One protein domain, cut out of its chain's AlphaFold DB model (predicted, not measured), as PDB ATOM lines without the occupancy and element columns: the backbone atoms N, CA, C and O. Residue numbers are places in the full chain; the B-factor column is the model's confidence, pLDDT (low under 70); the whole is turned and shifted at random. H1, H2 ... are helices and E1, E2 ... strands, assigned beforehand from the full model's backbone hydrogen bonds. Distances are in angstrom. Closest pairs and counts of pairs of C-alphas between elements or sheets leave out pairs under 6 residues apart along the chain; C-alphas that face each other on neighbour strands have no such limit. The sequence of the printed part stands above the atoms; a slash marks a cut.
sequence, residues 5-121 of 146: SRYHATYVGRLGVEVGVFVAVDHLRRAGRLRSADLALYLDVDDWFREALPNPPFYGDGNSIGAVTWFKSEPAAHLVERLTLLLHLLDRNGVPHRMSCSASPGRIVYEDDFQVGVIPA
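Overview. This is residues 5 to 121 of the 146 residues of an uncharacterized protein of Cellulomonas oligotrophica (UniProt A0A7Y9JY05). A small, strongly twisted sheet, E2 E1 E4, has H1 and H3 packed over one face, with H2 beyond them as the third helix of an up-and-down bundle. A second small sheet, E3 E6 E5, sits at the end of the longest axis away from residue 36, its strand E3 passing close to E1. The 117 printed residues hold three named helices and six named strands, in the order E1 E2 H1 H2 E3 H3 E4 E5 E6; both sheets are antiparallel and the class is mixed. The whole is compact, with a radius of gyration of the C-alphas of 13.8 A and spans of 38 by 28 by 27 A.

Along the chain. E1, residues 5 to 12, begins at C-alpha 5 (229.343, 368.319, 300.134), is 17.3 A long and bends by 74 degrees at residue 9. E2 is residues 18 to 20, and E4 is residues 97 to 102, 16.5 A. H1 is residues 21 to 30, 14.4 A. H3 is residues 77 to 92, 22.6 A. H2, residues 36 to 52, is 24.2 A long and begins at C-alpha 36 (232.050, 345.936, 280.558). E3 is residues 68 to 72, E5 residues 107 to 111, and E6 residues 115 to 119, ending at C-alpha 119 (242.594, 366.982, 306.811).

Arrangement. Inner strand E1 has N 6 and O 100 of E4 at 2.9 A, and N 9 and O 19 of E2, its hairpin partner, at 2.8 A, both within hydrogen-bond range. H1 and H3 are on the same face of this sheet, making two layers, helices on one face of a sheet. H1 stands up from it at 43 degrees; H3 runs along the strands, at 14 degrees to E1 on the local plane. H1 and H3 touch at Val 25 and Leu 90, C-alphas 6.3 A apart, at a steep tilt of 42 degrees, the same way. H2 touches H3 with residues 38 to 45 alone, closest at the C-alphas of Val 45 and Arg 82, 6.4 A, at a shallow tilt of 30 degrees, opposite ways. The closest C-alphas of E1 and E3 are those of Arg 6 and Trp 70, 4.9 A. Within hydrogen-bond range are N 70 of E3 and O 116 of E6, 2.9 A, and in the hairpin E5 and E6, N 109 and O 117, 2.8 A. Every O i to N i+4 pair is within range in H2, 5 of 6 in H1 and 11 of 12 in H3.

Size, cuts and confidence. The C-alphas of Ser 36 and Arg 107, the two farthest apart, are 39.0 A apart. The printed part has no cut. The link H2 to E3, residues 53 to 67, is long. The mean pLDDT of the printed part is 93.9, and no printed residue is under 70.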
ATOM      1  N   SER A   5     229.963 369.625 300.342       95.31
ATOM      2  CA  SER A   5     229.343 368.319 300.134       95.31
ATOM      3  C   SER A   5     230.379 367.263 299.746       95.31
ATOM      4  O   SER A   5     231.384 367.536 299.092       95.31
ATOM      5  N   ARG A   6     230.165 366.021 300.178       95.38
ATOM      6  CA  ARG A   6     231.030 364.889 299.833       95.38
ATOM      7  C   ARG A   6     230.196 363.661 299.541       95.38
ATOM      8  O   ARG A   6     229.328 363.292 300.328       95.38
ATOM      9  N   TYR A   7     230.526 363.012 298.436       96.62
ATOM     10  CA  TYR A   7     229.891 361.797 297.946       96.62
ATOM     11  C   TYR A   7     230.831 360.628 298.207       96.62
ATOM     12  O   TYR A   7     231.994 360.645 297.789       96.62
ATOM     13  N   HIS A   8     230.364 359.647 298.966       97.31
ATOM     14  CA  HIS A   8     231.238 358.609 299.489       97.31
ATOM     15  C   HIS A   8     230.474 357.318 299.797       97.31
ATOM     16  O   HIS A   8     229.265 357.329 300.033       97.31
ATOM     17  N   ALA A   9     231.195 356.199 299.822       96.44
ATOM     18  CA  ALA A   9     230.687 354.947 300.362       96.44
ATOM     19  C   ALA A   9     230.533 355.036 301.889       96.44
ATOM     20  O   ALA A   9     231.075 355.929 302.536       96.44
ATOM     21  N   THR A  10     229.784 354.115 302.484       95.81
ATOM     22  CA  THR A  10     229.519 354.127 303.935       95.81
ATOM     23  C   THR A  10     230.635 353.521 304.786       95.81
ATOM     24  O   THR A  10     230.675 353.797 305.981       95.81
ATOM     25  N   TYR A  11     231.555 352.761 304.185       94.56
ATOM     26  CA  TYR A  11     232.678 352.132 304.881       94.56
ATOM     27  C   TYR A  11     233.907 353.047 304.963       94.56
ATOM     28  O   TYR A  11     234.184 353.858 304.068       94.56
ATOM     29  N   VAL A  12     234.665 352.892 306.045       94.75
ATOM     30  CA  VAL A  12     235.898 353.618 306.347       94.75
ATOM     31  C   VAL A  12     237.088 352.955 305.662       94.75
ATOM     32  O   VAL A  12     237.352 351.771 305.848       94.75
ATOM     33  N   GLY A  13     237.841 353.731 304.884       92.06
ATOM     34  CA  GLY A  13     239.050 353.254 304.210       92.06
ATOM     35  C   GLY A  13     240.335 353.533 304.986       92.06
ATOM     36  O   GLY A  13     240.324 354.032 306.110       92.06
ATOM     37  N   ARG A  14     241.479 353.305 304.327       90.31
ATOM     38  CA  ARG A  14     242.828 353.472 304.908       90.31
ATOM     39  C   ARG A  14     243.116 354.855 305.506       90.31
ATOM     40  O   ARG A  14     243.959 354.980 306.381       90.31
ATOM     41  N   LEU A  15     242.431 355.897 305.027       91.88
ATOM     42  CA  LEU A  15     242.587 357.267 305.528       91.88
ATOM     43  C   LEU A  15     241.827 357.502 306.848       91.88
ATOM     44  O   LEU A  15     241.828 358.615 307.372       91.88
ATOM     45  N   GLY A  16     241.147 356.486 307.379       94.31
ATOM     46  CA  GLY A  16     240.352 356.577 308.598       94.31
ATOM     47  C   GLY A  16     239.084 357.419 308.451       94.31
ATOM     48  O   GLY A  16     238.500 357.848 309.442       94.31
ATOM     49  N   VAL A  17     238.638 357.654 307.221       95.88
ATOM     50  CA  VAL A  17     237.342 358.263 306.900       95.88
ATOM     51  C   VAL A  17     236.669 357.485 305.780       95.88
ATOM     52  O   VAL A  17     237.304 356.654 305.125       95.88
ATOM     53  N   GLU A  18     235.389 357.761 305.555       96.44
ATOM     54  CA  GLU A  18     234.614 357.154 304.482       96.44
ATOM     55  C   GLU A  18     235.304 357.315 303.123       96.44
ATOM     56  O   GLU A  18     235.848 358.383 302.803       96.44
ATOM     57  N   VAL A  19     235.281 356.249 302.325       95.31
ATOM     58  CA  VAL A  19     235.922 356.208 301.008       95.31
ATOM     59  C   VAL A  19     235.140 357.053 300.008       95.31
ATOM     60  O   VAL A  19     233.951 356.829 299.795       95.31
ATOM     61  N   GLY A  20     235.807 358.024 299.378       96.00
ATOM     62  CA  GLY A  20     235.190 358.874 298.354       96.00
ATOM     63  C   GLY A  20     234.680 358.058 297.164       96.00
ATOM     64  O   GLY A  20     235.250 357.019 296.837       96.00
ATOM     65  N   VAL A  21     233.621 358.541 296.510       96.50
ATOM     66  CA  VAL A  21     232.901 357.798 295.461       96.50
ATOM     67  C   VAL A  21     233.818 357.253 294.354       96.50
ATOM     68  O   VAL A  21     233.707 356.083 294.005       96.50
ATOM     69  N   PHE A  22     234.791 358.038 293.881       94.38
ATOM     70  CA  PHE A  22     235.747 357.613 292.847       94.38
ATOM     71  C   PHE A  22     236.572 356.396 293.265       94.38
ATOM     72  O   PHE A  22     236.709 355.439 292.508       94.38
ATOM     73  N   VAL A  23     237.103 356.422 294.489       93.56
ATOM     74  CA  VAL A  23     237.919 355.331 295.033       93.56
ATOM     75  C   VAL A  23     237.047 354.106 295.310       93.56
ATOM     76  O   VAL A  23     237.472 352.981 295.072       93.56
ATOM     77  N   ALA A  24     235.805 354.309 295.756       95.31
ATOM     78  CA  ALA A  24     234.875 353.215 295.990       95.31
ATOM     79  C   ALA A  24     234.528 352.461 294.693       95.31
ATOM     80  O   ALA A  24     234.498 351.231 294.705       95.31
ATOM     81  N   VAL A  25     234.316 353.173 293.578       95.75
ATOM     82  CA  VAL A  25     234.086 352.542 292.264       95.75
ATOM     83  C   VAL A  25     235.365 351.882 291.739       95.75
ATOM     84  O   VAL A  25     235.307 350.771 291.215       95.75
ATOM     85  N   ASP A  26     236.536 352.485 291.950       94.38
ATOM     86  CA  ASP A  26     237.811 351.862 291.573       94.38
ATOM     87  C   ASP A  26     238.065 350.542 292.325       94.38
ATOM     88  O   ASP A  26     238.591 349.592 291.749       94.38
ATOM     89  N   HIS A  27     237.638 350.421 293.587       93.88
ATOM     90  CA  HIS A  27     237.718 349.140 294.296       93.88
ATOM     91  C   HIS A  27     236.864 348.040 293.644       93.88
ATOM     92  O   HIS A  27     237.253 346.872 293.685       93.88
ATOM     93  N   LEU A  28     235.721 348.391 293.037       94.38
ATOM     94  CA  LEU A  28     234.902 347.453 292.257       94.38
ATOM     95  C   LEU A  28     235.586 347.076 290.942       94.38
ATOM     96  O   LEU A  28     235.568 345.901 290.566       94.38
ATOM     97  N   ARG A  29     236.223 348.044 290.266       94.38
ATOM     98  CA  ARG A  29     237.026 347.792 289.058       94.38
ATOM     99  C   ARG A  29     238.132 346.782 289.348       94.38
ATOM    100  O   ARG A  29     238.226 345.770 288.662       94.38
ATOM    101  N   ARG A  30     238.931 347.024 290.390       90.88
ATOM    102  CA  ARG A  30     240.055 346.156 290.794       90.88
ATOM    103  C   ARG A  30     239.611 344.752 291.190       90.88
ATOM    104  O   ARG A  30     240.360 343.801 291.018       90.88
ATOM    105  N   ALA A  31     238.395 344.625 291.712       91.50
ATOM    106  CA  ALA A  31     237.799 343.339 292.043       91.50
ATOM    107  C   ALA A  31     237.173 342.615 290.836       91.50
ATOM    108  O   ALA A  31     236.599 341.544 291.015       91.50
ATOM    109  N   GLY A  32     237.215 343.197 289.631       92.31
ATOM    110  CA  GLY A  32     236.596 342.620 288.435       92.31
ATOM    111  C   GLY A  32     235.065 342.572 288.494       92.31
ATOM    112  O   GLY A  32     234.452 341.746 287.825       92.31
ATOM    113  N   ARG A  33     234.430 343.424 289.313       91.94
ATOM    114  CA  ARG A  33     232.970 343.406 289.524       91.94
ATOM    115  C   ARG A  33     232.189 344.337 288.609       91.94
ATOM    116  O   ARG A  33     230.971 344.212 288.510       91.94
ATOM    117  N   LEU A  34     232.864 345.264 287.936       93.81
ATOM    118  CA  LEU A  34     232.213 346.114 286.947       93.81
ATOM    119  C   LEU A  34     231.983 345.319 285.660       93.81
ATOM    120  O   LEU A  34     232.918 344.778 285.074       93.81
ATOM    121  N   ARG A  35     230.731 345.287 285.195       93.50
ATOM    122  CA  ARG A  35     230.394 344.798 283.848       93.50
ATOM    123  C   ARG A  35     231.087 345.679 282.808       93.50
ATOM    124  O   ARG A  35     231.305 346.857 283.073       93.50
ATOM    125  N   SER A  36     231.329 345.178 281.598       93.94
ATOM    126  CA  SER A  36     232.050 345.936 280.558       93.94
ATOM    127  C   SER A  36     231.458 347.326 280.287       93.94
ATOM    128  O   SER A  36     232.201 348.296 280.173       93.94
ATOM    129  N   ALA A  37     230.126 347.450 280.262       94.38
ATOM    130  CA  ALA A  37     229.454 348.741 280.096       94.38
ATOM    131  C   ALA A  37     229.623 349.674 281.311       94.38
ATOM    132  O   ALA A  37     229.780 350.878 281.145       94.38
ATOM    133  N   ASP A  38     229.616 349.126 282.530       95.38
ATOM    134  CA  ASP A  38     229.830 349.898 283.759       95.38
ATOM    135  C   ASP A  38     231.299 350.337 283.892       95.38
ATOM    136  O   ASP A  38     231.574 351.431 284.379       95.38
ATOM    137  N   LEU A  39     232.241 349.505 283.432       95.56
ATOM    138  CA  LEU A  39     233.658 349.844 283.358       95.56
ATOM    139  C   LEU A  39     233.895 350.974 282.353       95.56
ATOM    140  O   LEU A  39     234.527 351.960 282.710       95.56
ATOM    141  N   ALA A  40     233.357 350.862 281.135       95.75
ATOM    142  CA  ALA A  40     233.452 351.923 280.133       95.75
ATOM    143  C   ALA A  40     232.882 353.247 280.668       95.75
ATOM    144  O   ALA A  40     233.565 354.266 280.634       95.75
ATOM    145  N   LEU A  41     231.691 353.197 281.281       96.00
ATOM    146  CA  LEU A  41     231.070 354.358 281.918       96.00
ATOM    147  C   LEU A  41     231.955 354.963 283.019       96.00
ATOM    148  O   LEU A  41     232.101 356.181 283.094       96.00
ATOM    149  N   TYR A  42     232.540 354.127 283.881       96.44
ATOM    150  CA  TYR A  42     233.442 354.594 284.932       96.44
ATOM    151  C   TYR A  42     234.671 355.304 284.354       96.44
ATOM    152  O   TYR A  42     235.025 356.378 284.835       96.44
ATOM    153  N   LEU A  43     235.297 354.726 283.327       95.38
ATOM    154  CA  LEU A  43     236.483 355.291 282.682       95.38
ATOM    155  C   LEU A  43     236.175 356.632 282.004       95.38
ATOM    156  O   LEU A  43     236.923 357.585 282.201       95.38
ATOM    157  N   ASP A  44     235.051 356.733 281.291       96.25
ATOM    158  CA  ASP A  44     234.600 357.983 280.665       96.25
ATOM    159  C   ASP A  44     234.370 359.088 281.708       96.25
ATOM    160  O   ASP A  44     234.786 360.233 281.524       96.25
ATOM    161  N   VAL A  45     233.729 358.748 282.832       96.06
ATOM    162  CA  VAL A  45     233.489 359.703 283.920       96.06
ATOM    163  C   VAL A  45     234.797 360.110 284.608       96.06
ATOM    164  O   VAL A  45     234.978 361.290 284.904       96.06
ATOM    165  N   ASP A  46     235.708 359.167 284.862       94.56
ATOM    166  CA  ASP A  46     237.006 359.433 285.498       94.56
ATOM    167  C   ASP A  46     237.897 360.342 284.639       94.56
ATOM    168  O   ASP A  46     238.480 361.293 285.163       94.56
ATOM    169  N   ASP A  47     237.964 360.091 283.327       94.50
ATOM    170  CA  ASP A  47     238.677 360.954 282.378       94.50
ATOM    171  C   ASP A  47     238.079 362.358 282.349       94.50
ATOM    172  O   ASP A  47     238.804 363.338 282.516       94.50
ATOM    173  N   TRP A  48     236.751 362.458 282.242       95.81
ATOM    174  CA  TRP A  48     236.079 363.750 282.212       95.81
ATOM    175  C   TRP A  48     236.359 364.576 283.478       95.81
ATOM    176  O   TRP A  48     236.637 365.768 283.384       95.81
ATOM    177  N   PHE A  49     236.329 363.968 284.671       94.38
ATOM    178  CA  PHE A  49     236.605 364.695 285.919       94.38
ATOM    179  C   PHE A  49     238.046 365.190 286.006       94.38
ATOM    180  O   PHE A  49     238.289 366.250 286.579       94.38
ATOM    181  N   ARG A  50     238.995 364.437 285.444       91.69
ATOM    182  CA  ARG A  50     240.409 364.822 285.393       91.69
ATOM    183  C   ARG A  50     240.645 366.035 284.500       91.69
ATOM    184  O   ARG A  50     241.532 366.828 284.788       91.69
ATOM    185  N   GLU A  51     239.877 366.155 283.423       93.81
ATOM    186  CA  GLU A  51     239.924 367.307 282.520       93.81
ATOM    187  C   GLU A  51     239.172 368.510 283.097       93.81
ATOM    188  O   GLU A  51     239.624 369.646 282.971       93.81
ATOM    189  N   ALA A  52     238.029 368.264 283.740       93.69
ATOM    190  CA  ALA A  52     237.147 369.314 284.231       93.69
ATOM    191  C   ALA A  52     237.619 369.961 285.541       93.69
ATOM    192  O   ALA A  52     237.257 371.106 285.805       93.69
ATOM    193  N   LEU A  53     238.377 369.242 286.378       93.25
ATOM    194  CA  LEU A  53     238.795 369.719 287.696       93.25
ATOM    195  C   LEU A  53     240.319 369.807 287.828       93.25
ATOM    196  O   LEU A  53     241.029 368.893 287.403       93.25
ATOM    197  N   PRO A  54     240.837 370.837 288.520       94.44
ATOM    198  CA  PRO A  54     242.229 370.854 288.943       94.44
ATOM    199  C   PRO A  54     242.564 369.620 289.793       94.44
ATOM    200  O   PRO A  54     241.778 369.216 290.653       94.44
ATOM    201  N   ASN A  55     243.746 369.033 289.582       91.31
ATOM    202  CA  ASN A  55     244.244 367.935 290.409       91.31
ATOM    203  C   ASN A  55     244.934 368.489 291.670       91.31
ATOM    204  O   ASN A  55     245.979 369.137 291.539       91.31
ATOM    205  N   PRO A  56     244.423 368.218 292.887       93.56
ATOM    206  CA  PRO A  56     245.044 368.719 294.106       93.56
ATOM    207  C   PRO A  56     246.506 368.255 294.270       93.56
ATOM    208  O   PRO A  56     246.778 367.053 294.165       93.56
ATOM    209  N   PRO A  57     247.454 369.153 294.609       92.81
ATOM    210  CA  PRO A  57     248.883 368.827 294.675       92.81
ATOM    211  C   PRO A  57     249.243 367.709 295.655       92.81
ATOM    212  O   PRO A  57     250.193 366.965 295.423       92.81
ATOM    213  N   PHE A  58     248.467 367.541 296.731       91.88
ATOM    214  CA  PHE A  58     248.694 366.477 297.709       91.88
ATOM    215  C   PHE A  58     248.459 365.070 297.143       91.88
ATOM    216  O   PHE A  58     248.799 364.100 297.800       91.88
ATOM    217  N   TYR A  59     247.900 364.902 295.942       88.62
ATOM    218  CA  TYR A  59     247.903 363.591 295.288       88.62
ATOM    219  C   TYR A  59     249.257 363.238 294.654       88.62
ATOM    220  O   TYR A  59     249.506 362.061 294.400       88.62
ATOM    221  N   GLY A  60     250.145 364.216 294.442       87.25
ATOM    222  CA  GLY A  60     251.447 364.017 293.798       87.25
ATOM    223  C   GLY A  60     252.419 363.133 294.586       87.25
ATOM    224  O   GLY A  60     253.275 362.495 293.984       87.25
ATOM    225  N   ASP A  61     252.262 363.043 295.908       87.69
ATOM    226  CA  ASP A  61     253.084 362.203 296.793       87.69
ATOM    227  C   ASP A  61     252.358 360.931 297.275       87.69
ATOM    228  O   ASP A  61     252.764 360.291 298.246       87.69
ATOM    229  N   GLY A  62     251.246 360.569 296.625       84.75
ATOM    230  CA  GLY A  62     250.397 359.462 297.066       84.75
ATOM    231  C   GLY A  62     249.493 359.804 298.259       84.75
ATOM    232  O   GLY A  62     248.962 358.888 298.904       84.75
ATOM    233  N   ASN A  63     249.278 361.099 298.528       91.44
ATOM    234  CA  ASN A  63     248.434 361.626 299.599       91.44
ATOM    235  C   ASN A  63     248.941 361.242 300.990       91.44
ATOM    236  O   ASN A  63     248.202 360.687 301.810       91.44
ATOM    237  N   SER A  64     250.214 361.552 301.250       91.06
ATOM    238  CA  SER A  64     250.905 361.251 302.515       91.06
ATOM    239  C   SER A  64     250.242 361.913 303.731       91.06
ATOM    240  O   SER A  64     250.171 361.332 304.815       91.06
ATOM    241  N   ILE A  65     249.664 363.099 303.533       93.62
ATOM    242  CA  ILE A  65     248.944 363.858 304.563       93.62
ATOM    243  C   ILE A  65     247.538 363.297 304.842       93.62
ATOM    244  O   ILE A  65     246.873 363.695 305.802       93.62
ATOM    245  N   GLY A  66     247.061 362.365 304.013       93.19
ATOM    246  CA  GLY A  66     245.754 361.737 304.149       93.19
ATOM    247  C   GLY A  66     244.604 362.738 304.090       93.19
ATOM    248  O   GLY A  66     243.689 362.661 304.923       93.19
ATOM    249  N   ALA A  67     244.685 363.688 303.158       96.00
ATOM    250  CA  ALA A  67     243.632 364.645 302.864       96.00
ATOM    251  C   ALA A  67     242.494 363.983 302.074       96.00
ATOM    252  O   ALA A  67     242.687 362.991 301.369       96.00
ATOM    253  N   VAL A  68     241.289 364.531 302.190       96.12
ATOM    254  CA  VAL A  68     240.129 364.126 301.390       96.12
ATOM    255  C   VAL A  68     239.469 365.342 300.771       96.12
ATOM    256  O   VAL A  68     239.461 366.414 301.373       96.12
ATOM    257  N   THR A  69     238.902 365.181 299.582       95.56
ATOM    258  CA  THR A  69     238.217 366.271 298.890       95.56
ATOM    259  C   THR A  69     236.736 366.339 299.254       95.56
ATOM    260  O   THR A  69     236.078 365.319 299.495       95.56
ATOM    261  N   TRP A  70     236.233 367.567 299.305       96.50
ATOM    262  CA  TRP A  70     234.823 367.930 299.394       96.50
ATOM    263  C   TRP A  70     234.532 368.950 298.298       96.50
ATOM    264  O   TRP A  70     235.346 369.838 298.065       96.50
ATOM    265  N   PHE A  71     233.376 368.858 297.654       96.00
ATOM    266  CA  PHE A  71     232.904 369.898 296.745       96.00
ATOM    267  C   PHE A  71     232.370 371.086 297.544       96.00
ATOM    268  O   PHE A  71     231.862 370.909 298.653       96.00
ATOM    269  N   LYS A  72     232.453 372.292 296.982       93.31
ATOM    270  CA  LYS A  72     231.720 373.461 297.492       93.31
ATOM    271  C   LYS A  72     230.207 373.250 297.286       93.31
ATOM    272  O   LYS A  72     229.808 372.487 296.412       93.31
ATOM    273  N   SER A  73     229.362 373.854 298.128       70.56
ATOM    274  CA  SER A  73     227.955 373.457 298.369       70.56
ATOM    275  C   SER A  73     226.991 373.574 297.195       70.56
ATOM    276  O   SER A  73     225.843 373.167 297.332       70.56
ATOM    277  N   GLU A  74     227.438 374.052 296.045       73.56
ATOM    278  CA  GLU A  74     226.662 374.060 294.812       73.56
ATOM    279  C   GLU A  74     227.570 373.599 293.671       73.56
ATOM    280  O   GLU A  74     228.042 374.415 292.877       73.56
ATOM    281  N   PRO A  75     227.891 372.291 293.594       77.00
ATOM    282  CA  PRO A  75     228.607 371.784 292.441       77.00
ATOM    283  C   PRO A  75     227.759 372.071 291.202       77.00
ATOM    284  O   PRO A  75     226.542 371.866 291.216       77.00
ATOM    285  N   ALA A  76     228.398 372.526 290.128       84.94
ATOM    286  CA  ALA A  76     227.712 372.737 288.863       84.94
ATOM    287  C   ALA A  76     226.934 371.472 288.452       84.94
ATOM    288  O   ALA A  76     227.407 370.353 288.664       84.94
ATOM    289  N   ALA A  77     225.749 371.639 287.854       88.25
ATOM    290  CA  ALA A  77     224.828 370.531 287.565       88.25
ATOM    291  C   ALA A  77     225.508 369.357 286.833       88.25
ATOM    292  O   ALA A  77     225.324 368.198 287.196       88.25
ATOM    293  N   HIS A  78     226.400 369.664 285.891       89.31
ATOM    294  CA  HIS A  78     227.150 368.675 285.121       89.31
ATOM    295  C   HIS A  78     228.121 367.814 285.965       89.31
ATOM    296  O   HIS A  78     228.421 366.681 285.576       89.31
ATOM    297  N   LEU A  79     228.609 368.320 287.112       92.56
ATOM    298  CA  LEU A  79     229.389 367.550 288.093       92.56
ATOM    299  C   LEU A  79     228.468 366.589 288.847       92.56
ATOM    300  O   LEU A  79     228.784 365.409 288.992       92.56
ATOM    301  N   VAL A  80     227.315 367.088 289.302       92.31
ATOM    302  CA  VAL A  80     226.326 366.304 290.059       92.31
ATOM    303  C   VAL A  80     225.775 365.155 289.220       92.31
ATOM    304  O   VAL A  80     225.677 364.031 289.713       92.31
ATOM    305  N   GLU A  81     225.476 365.396 287.944       94.50
ATOM    306  CA  GLU A  81     225.037 364.365 286.999       94.50
ATOM    307  C   GLU A  81     226.040 363.209 286.928       94.50
ATOM    308  O   GLU A  81     225.673 362.045 287.084       94.50
ATOM    309  N   ARG A  82     227.333 363.516 286.784       96.12
ATOM    310  CA  ARG A  82     228.381 362.491 286.694       96.12
ATOM    311  C   ARG A  82     228.667 361.805 288.024       96.12
ATOM    312  O   ARG A  82     228.884 360.597 288.045       96.12
ATOM    313  N   LEU A  83     228.603 362.528 289.141       95.94
ATOM    314  CA  LEU A  83     228.654 361.917 290.473       95.94
ATOM    315  C   LEU A  83     227.507 360.922 290.659       95.94
ATOM    316  O   LEU A  83     227.724 359.829 291.175       95.94
ATOM    317  N   THR A  84     226.310 361.265 290.182       95.81
ATOM    318  CA  THR A  84     225.131 360.393 290.244       95.81
ATOM    319  C   THR A  84     225.346 359.104 289.450       95.81
ATOM    320  O   THR A  84     224.998 358.028 289.936       95.81
ATOM    321  N   LEU A  85     226.007 359.168 288.287       97.38
ATOM    322  CA  LEU A  85     226.407 357.969 287.539       97.38
ATOM    323  C   LEU A  85     227.310 357.054 288.378       97.38
ATOM    324  O   LEU A  85     227.069 355.851 288.439       97.38
ATOM    325  N   LEU A  86     228.302 357.612 289.081       97.75
ATOM    326  CA  LEU A  86     229.180 356.826 289.954       97.75
ATOM    327  C   LEU A  86     228.437 356.226 291.156       97.75
ATOM    328  O   LEU A  86     228.698 355.086 291.534       97.75
ATOM    329  N   LEU A  87     227.492 356.959 291.748       97.50
ATOM    330  CA  LEU A  87     226.652 356.433 292.826       97.50
ATOM    331  C   LEU A  87     225.768 355.276 292.348       97.50
ATOM    332  O   LEU A  87     225.673 354.263 293.038       97.50
ATOM    333  N   HIS A  88     225.199 355.366 291.142       97.00
ATOM    334  CA  HIS A  88     224.466 354.253 290.535       97.00
ATOM    335  C   HIS A  88     225.357 353.026 290.290       97.00
ATOM    336  O   HIS A  88     224.887 351.897 290.427       97.00
ATOM    337  N   LEU A  89     226.641 353.213 289.957       96.94
ATOM    338  CA  LEU A  89     227.586 352.096 289.855       96.94
ATOM    339  C   LEU A  89     227.796 351.400 291.205       96.94
ATOM    340  O   LEU A  89     227.840 350.169 291.249       96.94
ATOM    341  N   LEU A  90     227.891 352.159 292.301       96.12
ATOM    342  CA  LEU A  90     227.969 351.592 293.650       96.12
ATOM    343  C   LEU A  90     226.683 350.844 294.023       96.12
ATOM    344  O   LEU A  90     226.759 349.716 294.511       96.12
ATOM    345  N   ASP A  91     225.522 351.438 293.739       95.56
ATOM    346  CA  ASP A  91     224.205 350.861 294.029       95.56
ATOM    347  C   ASP A  91     224.005 349.502 293.346       95.56
ATOM    348  O   ASP A  91     223.758 348.492 294.008       95.56
ATOM    349  N   ARG A  92     224.259 349.434 292.030       94.38
ATOM    350  CA  ARG A  92     224.178 348.193 291.235       94.38
ATOM    351  C   ARG A  92     225.072 347.070 291.759       94.38
ATOM    352  O   ARG A  92     224.802 345.902 291.496       94.38
ATOM    353  N   ASN A  93     226.146 347.415 292.463       93.31
ATOM    354  CA  ASN A  93     227.106 346.462 293.013       93.31
ATOM    355  C   ASN A  93     226.885 346.163 294.505       93.31
ATOM    356  O   ASN A  93     227.676 345.419 295.097       93.31
ATOM    357  N   GLY A  94     225.817 346.702 295.102       93.44
ATOM    358  CA  GLY A  94     225.472 346.492 296.506       93.44
ATOM    359  C   GLY A  94     226.418 347.200 297.476       93.44
ATOM    360  O   GLY A  94     226.641 346.703 298.577       93.44
ATOM    361  N   VAL A  95     227.013 348.327 297.071       95.00
ATOM    362  CA  VAL A  95     227.884 349.145 297.925       95.00
ATOM    363  C   VAL A  95     227.091 350.352 298.440       95.00
ATOM    364  O   VAL A  95     226.832 351.283 297.670       95.00
ATOM    365  N   PRO A  96     226.725 350.396 299.737       95.81
ATOM    366  CA  PRO A  96     225.950 351.508 300.268       95.81
ATOM    367  C   PRO A  96     226.766 352.803 300.254       95.81
ATOM    368  O   PRO A  96     227.938 352.828 300.656       95.81
ATOM    369  N   HIS A  97     226.127 353.893 299.839       97.12
ATOM    370  CA  HIS A  97     226.740 355.205 299.661       97.12
ATOM    371  C   HIS A  97     225.846 356.315 300.220       97.12
ATOM    372  O   HIS A  97     224.659 356.111 300.467       97.12
ATOM    373  N   ARG A  98     226.422 357.499 300.441       95.94
ATOM    374  CA  ARG A  98     225.674 358.687 300.862       95.94
ATOM    375  C   ARG A  98     226.344 359.982 300.409       95.94
ATOM    376  O   ARG A  98     227.542 360.015 300.123       95.94
ATOM    377  N   MET A  99     225.561 361.057 300.416       94.88
ATOM    378  CA  MET A  99     226.059 362.428 300.364       94.88
ATOM    379  C   MET A  99     226.051 363.008 301.782       94.88
ATOM    380  O   MET A  99     225.023 362.986 302.454       94.88
ATOM    381  N   SER A 100     227.187 363.534 302.233       93.62
ATOM    382  CA  SER A 100     227.292 364.273 303.496       93.62
ATOM    383  C   SER A 100     227.507 365.754 303.212       93.62
ATOM    384  O   SER A 100     228.272 366.092 302.312       93.62
ATOM    385  N   CYS A 101     226.898 366.632 304.011       93.75
ATOM    386  CA  CYS A 101     227.155 368.072 303.979       93.75
ATOM    387  C   CYS A 101     227.811 368.523 305.286       93.75
ATOM    388  O   CYS A 101     227.429 368.054 306.358       93.75
ATOM    389  N   SER A 102     228.764 369.451 305.221       93.31
ATOM    390  CA  SER A 102     229.414 370.009 306.411       93.31
ATOM    391  C   SER A 102     229.791 371.472 306.211       93.31
ATOM    392  O   SER A 102     230.156 371.881 305.115       93.31
ATOM    393  N   ALA A 103     229.699 372.264 307.282       94.06
ATOM    394  CA  ALA A 103     230.254 373.618 307.325       94.06
ATOM    395  C   ALA A 103     231.698 373.653 307.831       94.06
ATOM    396  O   ALA A 103     232.402 374.636 307.639       94.06
ATOM    397  N   SER A 104     232.142 372.564 308.455       93.69
ATOM    398  CA  SER A 104     233.496 372.396 308.966       93.69
ATOM    399  C   SER A 104     233.955 370.961 308.671       93.69
ATOM    400  O   SER A 104     233.902 370.087 309.539       93.69
ATOM    401  N   PRO A 105     234.311 370.652 307.410       94.69
ATOM    402  CA  PRO A 105     234.711 369.304 306.989       94.69
ATOM    403  C   PRO A 105     236.066 368.855 307.567       94.69
ATOM    404  O   PRO A 105     236.423 367.678 307.480       94.69
ATOM    405  N   GLY A 106     236.822 369.777 308.163       96.19
ATOM    406  CA  GLY A 106     238.149 369.551 308.725       96.19
ATOM    407  C   GLY A 106     239.033 370.780 308.542       96.19
ATOM    408  O   GLY A 106     238.541 371.876 308.272       96.19
ATOM    409  N   ARG A 107     240.350 370.592 308.662       97.62
ATOM    410  CA  ARG A 107     241.327 371.646 308.365       97.62
ATOM    411  C   ARG A 107     241.575 371.695 306.861       97.62
ATOM    412  O   ARG A 107     242.107 370.733 306.311       97.62
ATOM    413  N   ILE A 108     241.207 372.797 306.217       97.44
ATOM    414  CA  ILE A 108     241.444 373.015 304.786       97.44
ATOM    415  C   ILE A 108     242.956 373.142 304.545       97.44
ATOM    416  O   ILE A 108     243.655 373.848 305.270       97.44
ATOM    417  N   VAL A 109     243.460 372.402 303.561       97.75
ATOM    418  CA  VAL A 109     244.867 372.406 303.112       97.75
ATOM    419  C   VAL A 109     245.002 372.695 301.619       97.75
ATOM    420  O   VAL A 109     246.112 372.822 301.113       97.75
ATOM    421  N   TYR A 110     243.876 372.770 300.918       97.56
ATOM    422  CA  TYR A 110     243.778 373.057 299.496       97.56
ATOM    423  C   TYR A 110     242.382 373.601 299.209       97.56
ATOM    424  O   TYR A 110     241.407 373.108 299.779       97.56
ATOM    425  N   GLU A 111     242.284 374.568 298.310       96.75
ATOM    426  CA  GLU A 111     241.022 375.128 297.851       96.75
ATOM    427  C   GLU A 111     241.176 375.603 296.406       96.75
ATOM    428  O   GLU A 111     242.165 376.251 296.070       96.75
ATOM    429  N   ASP A 112     240.196 375.268 295.573       95.25
ATOM    430  CA  ASP A 112     240.008 375.812 294.228       95.25
ATOM    431  C   ASP A 112     238.543 376.257 294.048       95.25
ATOM    432  O   ASP A 112     237.767 376.287 295.009       95.25
ATOM    433  N   ASP A 113     238.148 376.626 292.831       93.38
ATOM    434  CA  ASP A 113     236.794 377.110 292.537       93.38
ATOM    435  C   ASP A 113     235.695 376.051 292.747       93.38
ATOM    436  O   ASP A 113     234.534 376.396 292.966       93.38
ATOM    437  N   PHE A 114     236.043 374.762 292.748       94.19
ATOM    438  CA  PHE A 114     235.103 373.640 292.761       94.19
ATOM    439  C   PHE A 114     235.116 372.845 294.074       94.19
ATOM    440  O   PHE A 114     234.084 372.310 294.495       94.19
ATOM    441  N   GLN A 115     236.275 372.725 294.721       95.38
ATOM    442  CA  GLN A 115     236.502 371.799 295.830       95.38
ATOM    443  C   GLN A 115     237.503 372.328 296.861       95.38
ATOM    444  O   GLN A 115     238.322 373.211 296.615       95.38
ATOM    445  N   VAL A 116     237.450 371.720 298.043       97.06
ATOM    446  CA  VAL A 116     238.438 371.868 299.109       97.06
ATOM    447  C   VAL A 116     239.057 370.516 299.438       97.06
ATOM    448  O   VAL A 116     238.368 369.497 299.517       97.06
ATOM    449  N   GLY A 117     240.367 370.501 299.659       97.56
ATOM    450  CA  GLY A 117     241.086 369.379 300.249       97.56
ATOM    451  C   GLY A 117     241.231 369.601 301.746       97.56
ATOM    452  O   GLY A 117     241.691 370.657 302.179       97.56
ATOM    453  N   VAL A 118     240.837 368.613 302.548       98.00
ATOM    454  CA  VAL A 118     240.778 368.753 304.006       98.00
ATOM    455  C   VAL A 118     241.498 367.620 304.710       98.00
ATOM    456  O   VAL A 118     241.396 366.458 304.320       98.00
ATOM    457  N   ILE A 119     242.168 367.952 305.808       97.94
ATOM    458  CA  ILE A 119     242.594 366.982 306.811       97.94
ATOM    459  C   ILE A 119     241.406 366.742 307.747       97.94
ATOM    460  O   ILE A 119     240.973 367.688 308.418       97.94
ATOM    461  N   PRO A 120     240.861 365.512 307.807       96.12
ATOM    462  CA  PRO A 120     239.730 365.212 308.673       96.12
ATOM    463  C   PRO A 120     240.043 365.505 310.140       96.12
ATOM    464  O   PRO A 120     241.112 365.154 310.635       96.12
ATOM    465  N   ALA A 121     239.079 366.087 310.857       93.75
ATOM    466  CA  ALA A 121     239.215 366.354 312.291       93.75
ATOM    467  C   ALA A 121     239.257 365.070 313.140       93.75
ATOM    468  O   ALA A 121     239.778 365.069 314.253       93.75
TER     469      ALA A 121